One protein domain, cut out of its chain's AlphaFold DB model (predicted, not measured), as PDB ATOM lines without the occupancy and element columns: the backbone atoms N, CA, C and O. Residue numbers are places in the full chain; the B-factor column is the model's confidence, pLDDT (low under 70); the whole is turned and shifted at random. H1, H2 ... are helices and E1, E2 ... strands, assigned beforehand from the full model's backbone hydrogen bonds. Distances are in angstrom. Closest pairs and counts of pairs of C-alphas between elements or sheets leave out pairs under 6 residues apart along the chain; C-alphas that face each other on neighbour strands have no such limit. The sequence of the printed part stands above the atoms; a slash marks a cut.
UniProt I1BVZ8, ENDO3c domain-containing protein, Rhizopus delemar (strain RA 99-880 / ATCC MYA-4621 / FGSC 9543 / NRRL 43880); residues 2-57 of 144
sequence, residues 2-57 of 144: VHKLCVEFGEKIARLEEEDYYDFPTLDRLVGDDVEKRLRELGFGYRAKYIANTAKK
ATOM      1  N   VAL A   2     212.066 212.700 134.451       95.94
ATOM      2  CA  VAL A   2     212.059 212.783 135.929       95.94
ATOM      3  C   VAL A   2     210.686 212.467 136.533       95.94
ATOM      4  O   VAL A   2     210.610 211.632 137.413       95.94
ATOM      5  N   HIS A   3     209.590 212.995 135.979       95.38
ATOM      6  CA  HIS A   3     208.245 212.624 136.443       95.38
ATOM      7  C   HIS A   3     207.987 211.100 136.411       95.38
ATOM      8  O   HIS A   3     207.506 210.542 137.385       95.38
ATOM      9  N   LYS A   4     208.403 210.396 135.344       97.12
ATOM     10  CA  LYS A   4     208.285 208.926 135.263       97.12
ATOM     11  C   LYS A   4     209.148 208.204 136.305       97.12
ATOM     12  O   LYS A   4     208.763 207.138 136.756       97.12
ATOM     13  N   LEU A   5     210.307 208.770 136.660       97.56
ATOM     14  CA  LEU A   5     211.160 208.242 137.729       97.56
ATOM     15  C   LEU A   5     210.440 208.325 139.080       97.56
ATOM     16  O   LEU A   5     210.404 207.335 139.799       97.56
ATOM     17  N   CYS A   6     209.854 209.483 139.391       97.88
ATOM     18  CA  CYS A   6     209.105 209.709 140.628       97.88
ATOM     19  C   CYS A   6     207.855 208.825 140.711       97.88
ATOM     20  O   CYS A   6     207.609 208.225 141.744       97.88
ATOM     21  N   VAL A   7     207.102 208.679 139.617       96.81
ATOM     22  CA  VAL A   7     205.913 207.807 139.589       96.81
ATOM     23  C   VAL A   7     206.274 206.331 139.809       96.81
ATOM     24  O   VAL A   7     205.539 205.625 140.491       96.81
ATOM     25  N   GLU A   8     207.384 205.853 139.235       97.25
ATOM     26  CA  GLU A   8     207.783 204.440 139.334       97.25
ATOM     27  C   GLU A   8     208.456 204.097 140.674       97.25
ATOM     28  O   GLU A   8     208.176 203.049 141.250       97.25
ATOM     29  N   PHE A   9     209.367 204.948 141.155       97.44
ATOM     30  CA  PHE A   9     210.239 204.632 142.298       97.44
ATOM     31  C   PHE A   9     210.034 205.540 143.516       97.44
ATOM     32  O   PHE A   9     210.577 205.254 144.583       97.44
ATOM     33  N   GLY A  10     209.310 206.648 143.357       97.06
ATOM     34  CA  GLY A  10     209.017 207.598 144.423       97.06
ATOM     35  C   GLY A  10     207.802 207.193 145.248       97.06
ATOM     36  O   GLY A  10     206.965 206.387 144.835       97.06
ATOM     37  N   GLU A  11     207.694 207.767 146.442       96.75
ATOM     38  CA  GLU A  11     206.536 207.557 147.306       96.75
ATOM     39  C   GLU A  11     205.431 208.550 146.953       96.75
ATOM     40  O   GLU A  11     205.686 209.731 146.711       96.75
ATOM     41  N   LYS A  12     204.184 208.074 146.901       96.94
ATOM     42  CA  LYS A  12     203.033 208.938 146.642       96.94
ATOM     43  C   LYS A  12     202.818 209.864 147.839       96.94
ATOM     44  O   LYS A  12     202.553 209.388 148.938       96.94
ATOM     45  N   ILE A  13     202.878 211.171 147.600       97.00
ATOM     46  CA  ILE A  13     202.695 212.203 148.628       97.00
ATOM     47  C   ILE A  13     201.208 212.521 148.788       97.00
ATOM     48  O   ILE A  13     200.667 212.479 149.890       97.00
ATOM     49  N   ALA A  14     200.538 212.864 147.685       96.38
ATOM     50  CA  ALA A  14     199.157 213.334 147.697       96.38
ATOM     51  C   ALA A  14     198.499 213.190 146.319       96.38
ATOM     52  O   ALA A  14     199.165 212.950 145.312       96.38
ATOM     53  N   ARG A  15     197.178 213.374 146.283       96.56
ATOM     54  CA  ARG A  15     196.418 213.619 145.055       96.56
ATOM     55  C   ARG A  15     195.837 215.024 145.128       96.56
ATOM     56  O   ARG A  15     195.154 215.341 146.100       96.56
ATOM     57  N   LEU A  16     196.117 215.842 144.120       95.62
ATOM     58  CA  LEU A  16     195.553 217.180 143.972       95.62
ATOM     59  C   LEU A  16     194.758 217.196 142.674       95.62
ATOM     60  O   LEU A  16     195.292 216.876 141.616       95.62
ATOM     61  N   GLU A  17     193.471 217.519 142.780       93.31
ATOM     62  CA  GLU A  17     192.521 217.399 141.671       93.31
ATOM     63  C   GLU A  17     192.532 215.965 141.091       93.31
ATOM     64  O   GLU A  17     192.207 214.992 141.785       93.31
ATOM     65  N   GLU A  18     192.929 215.810 139.832       93.75
ATOM     66  CA  GLU A  18     193.011 214.522 139.143       93.75
ATOM     67  C   GLU A  18     194.448 214.004 138.985       93.75
ATOM     68  O   GLU A  18     194.647 212.949 138.385       93.75
ATOM     69  N   GLU A  19     195.435 214.685 139.574       94.75
ATOM     70  CA  GLU A  19     196.852 214.345 139.448       94.75
ATOM     71  C   GLU A  19     197.444 213.791 140.751       94.75
ATOM     72  O   GLU A  19     197.281 214.346 141.843       94.75
ATOM     73  N   ASP A  20     198.168 212.679 140.624       96.62
ATOM     74  CA  ASP A  20     198.928 212.073 141.714       96.62
ATOM     75  C   ASP A  20     200.348 212.659 141.761       96.62
ATOM     76  O   ASP A  20     201.076 212.663 140.764       96.62
ATOM     77  N   TYR A  21     200.757 213.119 142.943       96.88
ATOM     78  CA  TYR A  21     202.075 213.693 143.204       96.88
ATOM     79  C   TYR A  21     202.945 212.696 143.962       96.88
ATOM     80  O   TYR A  21     202.518 212.094 144.951       96.88
ATOM     81  N   TYR A  22     204.185 212.558 143.504       97.88
ATOM     82  CA  TYR A  22     205.169 211.616 144.024       97.88
ATOM     83  C   TYR A  22     206.440 212.359 144.399       97.88
ATOM     84  O   TYR A  22     206.824 213.310 143.711       97.88
ATOM     85  N   ASP A  23     207.098 211.899 145.454       97.56
ATOM     86  CA  ASP A  23     208.400 212.417 145.845       97.56
ATOM     87  C   ASP A  23     209.508 211.932 144.897       97.56
ATOM     88  O   ASP A  23     209.327 211.026 144.071       97.56
ATOM     89  N   PHE A  24     210.690 212.530 145.009       97.44
ATOM     90  CA  PHE A  24     211.883 211.967 144.402       97.44
ATOM     91  C   PHE A  24     212.245 210.640 145.099       97.44
ATOM     92  O   PHE A  24     212.152 210.548 146.322       97.44
ATOM     93  N   PRO A  25     212.637 209.588 144.357       96.69
ATOM     94  CA  PRO A  25     212.981 208.307 144.966       96.69
ATOM     95  C   PRO A  25     214.156 208.421 145.938       96.69
ATOM     96  O   PRO A  25     215.162 209.068 145.638       96.69
ATOM     97  N   THR A  26     214.055 207.717 147.065       94.62
ATOM     98  CA  THR A  26     215.172 207.547 147.999       94.62
ATOM     99  C   THR A  26     216.265 206.667 147.391       94.62
ATOM    100  O   THR A  26     216.030 205.913 146.439       94.62
ATOM    101  N   LEU A  27     217.474 206.726 147.957       94.50
ATOM    102  CA  LEU A  27     218.598 205.902 147.505       94.50
ATOM    103  C   LEU A  27     218.262 204.400 147.515       94.50
ATOM    104  O   LEU A  27     218.533 203.706 146.534       94.50
ATOM    105  N   ASP A  28     217.606 203.924 148.576       92.88
ATOM    106  CA  ASP A  28     217.230 202.516 148.759       92.88
ATOM    107  C   ASP A  28     216.286 202.002 147.660       92.88
ATOM    108  O   ASP A  28     216.357 200.844 147.246       92.88
ATOM    109  N   ARG A  29     215.431 202.877 147.115       95.00
ATOM    110  CA  ARG A  29     214.518 202.540 146.010       95.00
ATOM    111  C   ARG A  29     215.246 202.373 144.672       95.00
ATOM    112  O   ARG A  29     214.683 201.798 143.744       95.00
ATOM    113  N   LEU A  30     216.481 202.866 144.559       96.38
ATOM    114  CA  LEU A  30     217.261 202.872 143.317       96.38
ATOM    115  C   LEU A  30     218.418 201.858 143.292       96.38
ATOM    116  O   LEU A  30     219.077 201.725 142.259       96.38
ATOM    117  N   VAL A  31     218.661 201.122 144.380       95.50
ATOM    118  CA  VAL A  31     219.728 200.101 144.462       95.50
ATOM    119  C   VAL A  31     219.302 198.697 144.023       95.50
ATOM    120  O   VAL A  31     220.165 197.832 143.877       95.50
ATOM    121  N   GLY A  32     218.013 198.467 143.759       94.12
ATOM    122  CA  GLY A  32     217.490 197.176 143.300       94.12
ATOM    123  C   GLY A  32     218.110 196.675 141.986       94.12
ATOM    124  O   GLY A  32     218.555 197.448 141.130       94.12
ATOM    125  N   ASP A  33     218.144 195.354 141.802       93.56
ATOM    126  CA  ASP A  33     218.745 194.732 140.614       93.56
ATOM    127  C   ASP A  33     217.932 194.927 139.330       93.56
ATOM    128  O   ASP A  33     218.493 194.937 138.233       93.56
ATOM    129  N   ASP A  34     216.630 195.154 139.451       96.19
ATOM    130  CA  ASP A  34     215.705 195.385 138.347       96.19
ATOM    131  C   ASP A  34     215.619 196.860 137.910       96.19
ATOM    132  O   ASP A  34     215.123 197.145 136.814       96.19
ATOM    133  N   VAL A  35     216.167 197.795 138.696       97.56
ATOM    134  CA  VAL A  35     216.064 199.251 138.472       97.56
ATOM    135  C   VAL A  35     216.545 199.665 137.078       97.56
ATOM    136  O   VAL A  35     215.845 200.399 136.379       97.56
ATOM    137  N   GLU A  36     217.702 199.175 136.608       97.88
ATOM    138  CA  GLU A  36     218.192 199.518 135.261       97.88
ATOM    139  C   GLU A  36     217.200 199.072 134.175       97.88
ATOM    140  O   GLU A  36     216.913 199.830 133.244       97.88
ATOM    141  N   LYS A  37     216.669 197.849 134.288       98.00
ATOM    142  CA  LYS A  37     215.727 197.286 133.314       98.00
ATOM    143  C   LYS A  37     214.452 198.126 133.263       98.00
ATOM    144  O   LYS A  37     214.057 198.557 132.180       98.00
ATOM    145  N   ARG A  38     213.870 198.435 134.424       97.94
ATOM    146  CA  ARG A  38     212.672 199.280 134.547       97.94
ATOM    147  C   ARG A  38     212.898 200.680 133.976       97.94
ATOM    148  O   ARG A  38     212.105 201.166 133.173       97.94
ATOM    149  N   LEU A  39     214.037 201.309 134.268       98.12
ATOM    150  CA  LEU A  39     214.387 202.613 133.693       98.12
ATOM    151  C   LEU A  39     214.515 202.571 132.160       98.12
ATOM    152  O   LEU A  39     214.131 203.528 131.480       98.12
ATOM    153  N   ARG A  40     215.032 201.477 131.585       97.94
ATOM    154  CA  ARG A  40     215.073 201.303 130.123       97.94
ATOM    155  C   ARG A  40     213.669 201.220 129.532       97.94
ATOM    156  O   ARG A  40     213.414 201.911 128.547       97.94
ATOM    157  N   GLU A  41     212.775 200.455 130.155       97.94
ATOM    158  CA  GLU A  41     211.360 200.341 129.765       97.94
ATOM    159  C   GLU A  41     210.639 201.702 129.831       97.94
ATOM    160  O   GLU A  41     209.851 202.035 128.947       97.94
ATOM    161  N   LEU A  42     210.990 202.555 130.800       97.25
ATOM    162  CA  LEU A  42     210.464 203.923 130.929       97.25
ATOM    163  C   LEU A  42     211.054 204.937 129.928       97.25
ATOM    164  O   LEU A  42     210.610 206.094 129.878       97.25
ATOM    165  N   GLY A  43     212.036 204.527 129.121       97.31
ATOM    166  CA  GLY A  43     212.635 205.343 128.064       97.31
ATOM    167  C   GLY A  43     213.875 206.138 128.480       97.31
ATOM    168  O   GLY A  43     214.229 207.105 127.808       97.31
ATOM    169  N   PHE A  44     214.575 205.755 129.556       97.19
ATOM    170  CA  PHE A  44     215.828 206.420 129.950       97.19
ATOM    171  C   PHE A  44     217.015 206.090 129.030       97.19
ATOM    172  O   PHE A  44     218.057 206.756 129.082       97.19
ATOM    173  N   GLY A  45     216.867 205.085 128.163       97.06
ATOM    174  CA  GLY A  45     217.897 204.670 127.217       97.06
ATOM    175  C   GLY A  45     219.191 204.284 127.932       97.06
ATOM    176  O   GLY A  45     219.174 203.619 128.965       97.06
ATOM    177  N   TYR A  46     220.334 204.727 127.408       96.38
ATOM    178  CA  TYR A  46     221.635 204.424 128.011       96.38
ATOM    179  C   TYR A  46     221.834 205.045 129.406       96.38
ATOM    180  O   TYR A  46     222.653 204.543 130.173       96.38
ATOM    181  N   ARG A  47     221.079 206.098 129.763       96.75
ATOM    182  CA  ARG A  47     221.178 206.761 131.077       96.75
ATOM    183  C   ARG A  47     220.584 205.926 132.208       96.75
ATOM    184  O   ARG A  47     220.940 206.159 133.357       96.75
ATOM    185  N   ALA A  48     219.743 204.939 131.892       97.56
ATOM    186  CA  ALA A  48     219.230 203.978 132.868       97.56
ATOM    187  C   ALA A  48     220.371 203.320 133.661       97.56
ATOM    188  O   ALA A  48     220.340 203.276 134.887       97.56
ATOM    189  N   LYS A  49     221.430 202.914 132.945       97.31
ATOM    190  CA  LYS A  49     222.638 202.333 133.534       97.31
ATOM    191  C   LYS A  49     223.353 203.306 134.472       97.31
ATOM    192  O   LYS A  49     223.850 202.895 135.510       97.31
ATOM    193  N   TYR A  50     223.405 204.593 134.125       97.69
ATOM    194  CA  TYR A  50     224.086 205.605 134.941       97.69
ATOM    195  C   TYR A  50     223.385 205.812 136.278       97.69
ATOM    196  O   TYR A  50     224.050 205.842 137.307       97.69
ATOM    197  N   ILE A  51     222.053 205.902 136.265       97.06
ATOM    198  CA  ILE A  51     221.248 206.093 137.477       97.06
ATOM    199  C   ILE A  51     221.395 204.878 138.401       97.06
ATOM    200  O   ILE A  51     221.806 205.041 139.548       97.06
ATOM    201  N   ALA A  52     221.151 203.667 137.885       96.94
ATOM    202  CA  ALA A  52     221.247 202.438 138.671       96.94
ATOM    203  C   ALA A  52     222.663 202.221 139.237       96.94
ATOM    204  O   ALA A  52     222.829 201.937 140.422       96.94
ATOM    205  N   ASN A  53     223.705 202.424 138.422       96.62
ATOM    206  CA  ASN A  53     225.086 202.273 138.884       96.62
ATOM    207  C   ASN A  53     225.496 203.347 139.890       96.62
ATOM    208  O   ASN A  53     226.272 203.050 140.790       96.62
ATOM    209  N   THR A  54     224.995 204.578 139.755       96.56
ATOM    210  CA  THR A  54     225.272 205.655 140.716       96.56
ATOM    211  C   THR A  54     224.675 205.322 142.076       96.56
ATOM    212  O   THR A  54     225.391 205.402 143.068       96.56
ATOM    213  N   ALA A  55     223.417 204.872 142.122       95.62
ATOM    214  CA  ALA A  55     222.774 204.457 143.367       95.62
ATOM    215  C   ALA A  55     223.526 203.292 144.034       95.62
ATOM    216  O   ALA A  55     223.896 203.381 145.204       95.62
ATOM    217  N   LYS A  56     223.848 202.237 143.269       95.25
ATOM    218  CA  LYS A  56     224.625 201.088 143.769       95.25
ATOM    219  C   LYS A  56     226.011 201.491 144.263       95.25
ATOM    220  O   LYS A  56     226.420 201.052 145.330       95.25
ATOM    221  N   LYS A  57     226.721 202.337 143.510       95.25
ATOM    222  CA  LYS A  57     228.054 202.819 143.887       95.25
ATOM    223  C   LYS A  57     228.006 203.667 145.154       95.25
ATOM    224  O   LYS A  57     228.821 203.449 146.034       95.25
TER     225      LYS A  57
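Overview. This is residues 2 to 57 of the 144 residues of the protein "ENDO3c domain-containing protein" of Rhizopus delemar (strain RA 99-880 / ATCC MYA-4621 / FGSC 9543 / NRRL 43880) (UniProt I1BVZ8). A two-strand hairpin, E1 and E2, reaches out at one end of an elongated model, and a helical hairpin, H3 and H4, makes the other end. Helix H1 lies between them, near the middle, and the short helix H2 packs on H4 by Ala 55. The printed part has 56 residues, with four named helices and two named strands in the order H1, E1, E2, H2, H3, H4; the sheet, E1 - E2, is antiparallel, and the class is mixed, helices and strands. The whole is only just compact, close to loose, with a radius of gyration of the C-alphas of 11.8 A, and the C-alphas span 36 by 21 by 14 A.

Arrangement. H1, residues 2 to 9, comes nearest to E2, residues 19 to 22, at the C-alphas of Cys 6 and Tyr 22, 5.5 A apart. E1, residues 12 to 16, and E2 form a hairpin of antiparallel neighbours, their directions at 155 degrees. Across this pair N 13 and O 21 are 2.8 A apart and N 21 and O 14 are 2.9 A apart, within hydrogen-bond range. H2, residues 27 to 30, is close to H1 but not clearly touching; their closest C-alphas, of Phe 9 and Arg 29, are 6.0 A apart. H3, residues 35 to 41, is also close to H1 but not clearly touching, with the C-alphas of Leu 5 and Leu 39 closest at 7.6 A. H1 and H3 run opposite ways at a steep tilt of 56 degrees. H2 and H3 meet only through their link. H3 and H4, residues 47 to 57, form a helical hairpin: they touch, closest at the C-alphas of Leu 39 and Ala 48, 5.1 A, and run opposite ways at a shallow tilt of 8 degrees. H2 touches H4, closest at the C-alphas of Leu 30 and Ala 55, 5.7 A. H1 and H4 are apart. In H1, H3 and H4 every O i to N i+4 pair is within hydrogen-bond range; H2 is too short for such a pair, and its one O i to N i+3 pair is within range.

Along the chain. H1 begins at C-alpha 2, (212.059, 212.783, 135.929), and is 10.5 A long from first to last C-alpha. E1 measures 11.4 A and ends at C-alpha 16, (195.553, 217.180, 143.972). E2 measures 9.9 A, H2 5.3 A and H3 10.0 A. H4 measures 15.1 A and ends at C-alpha 57, (228.054, 202.819, 143.887).

Size, cuts and confidence. The two C-alphas farthest apart, of Glu 17 and Lys 57, are 38.5 A apart. The printed part has no cut, and its five links are tight. The mean pLDDT of the printed part is 96.5, and no printed residue is under 70.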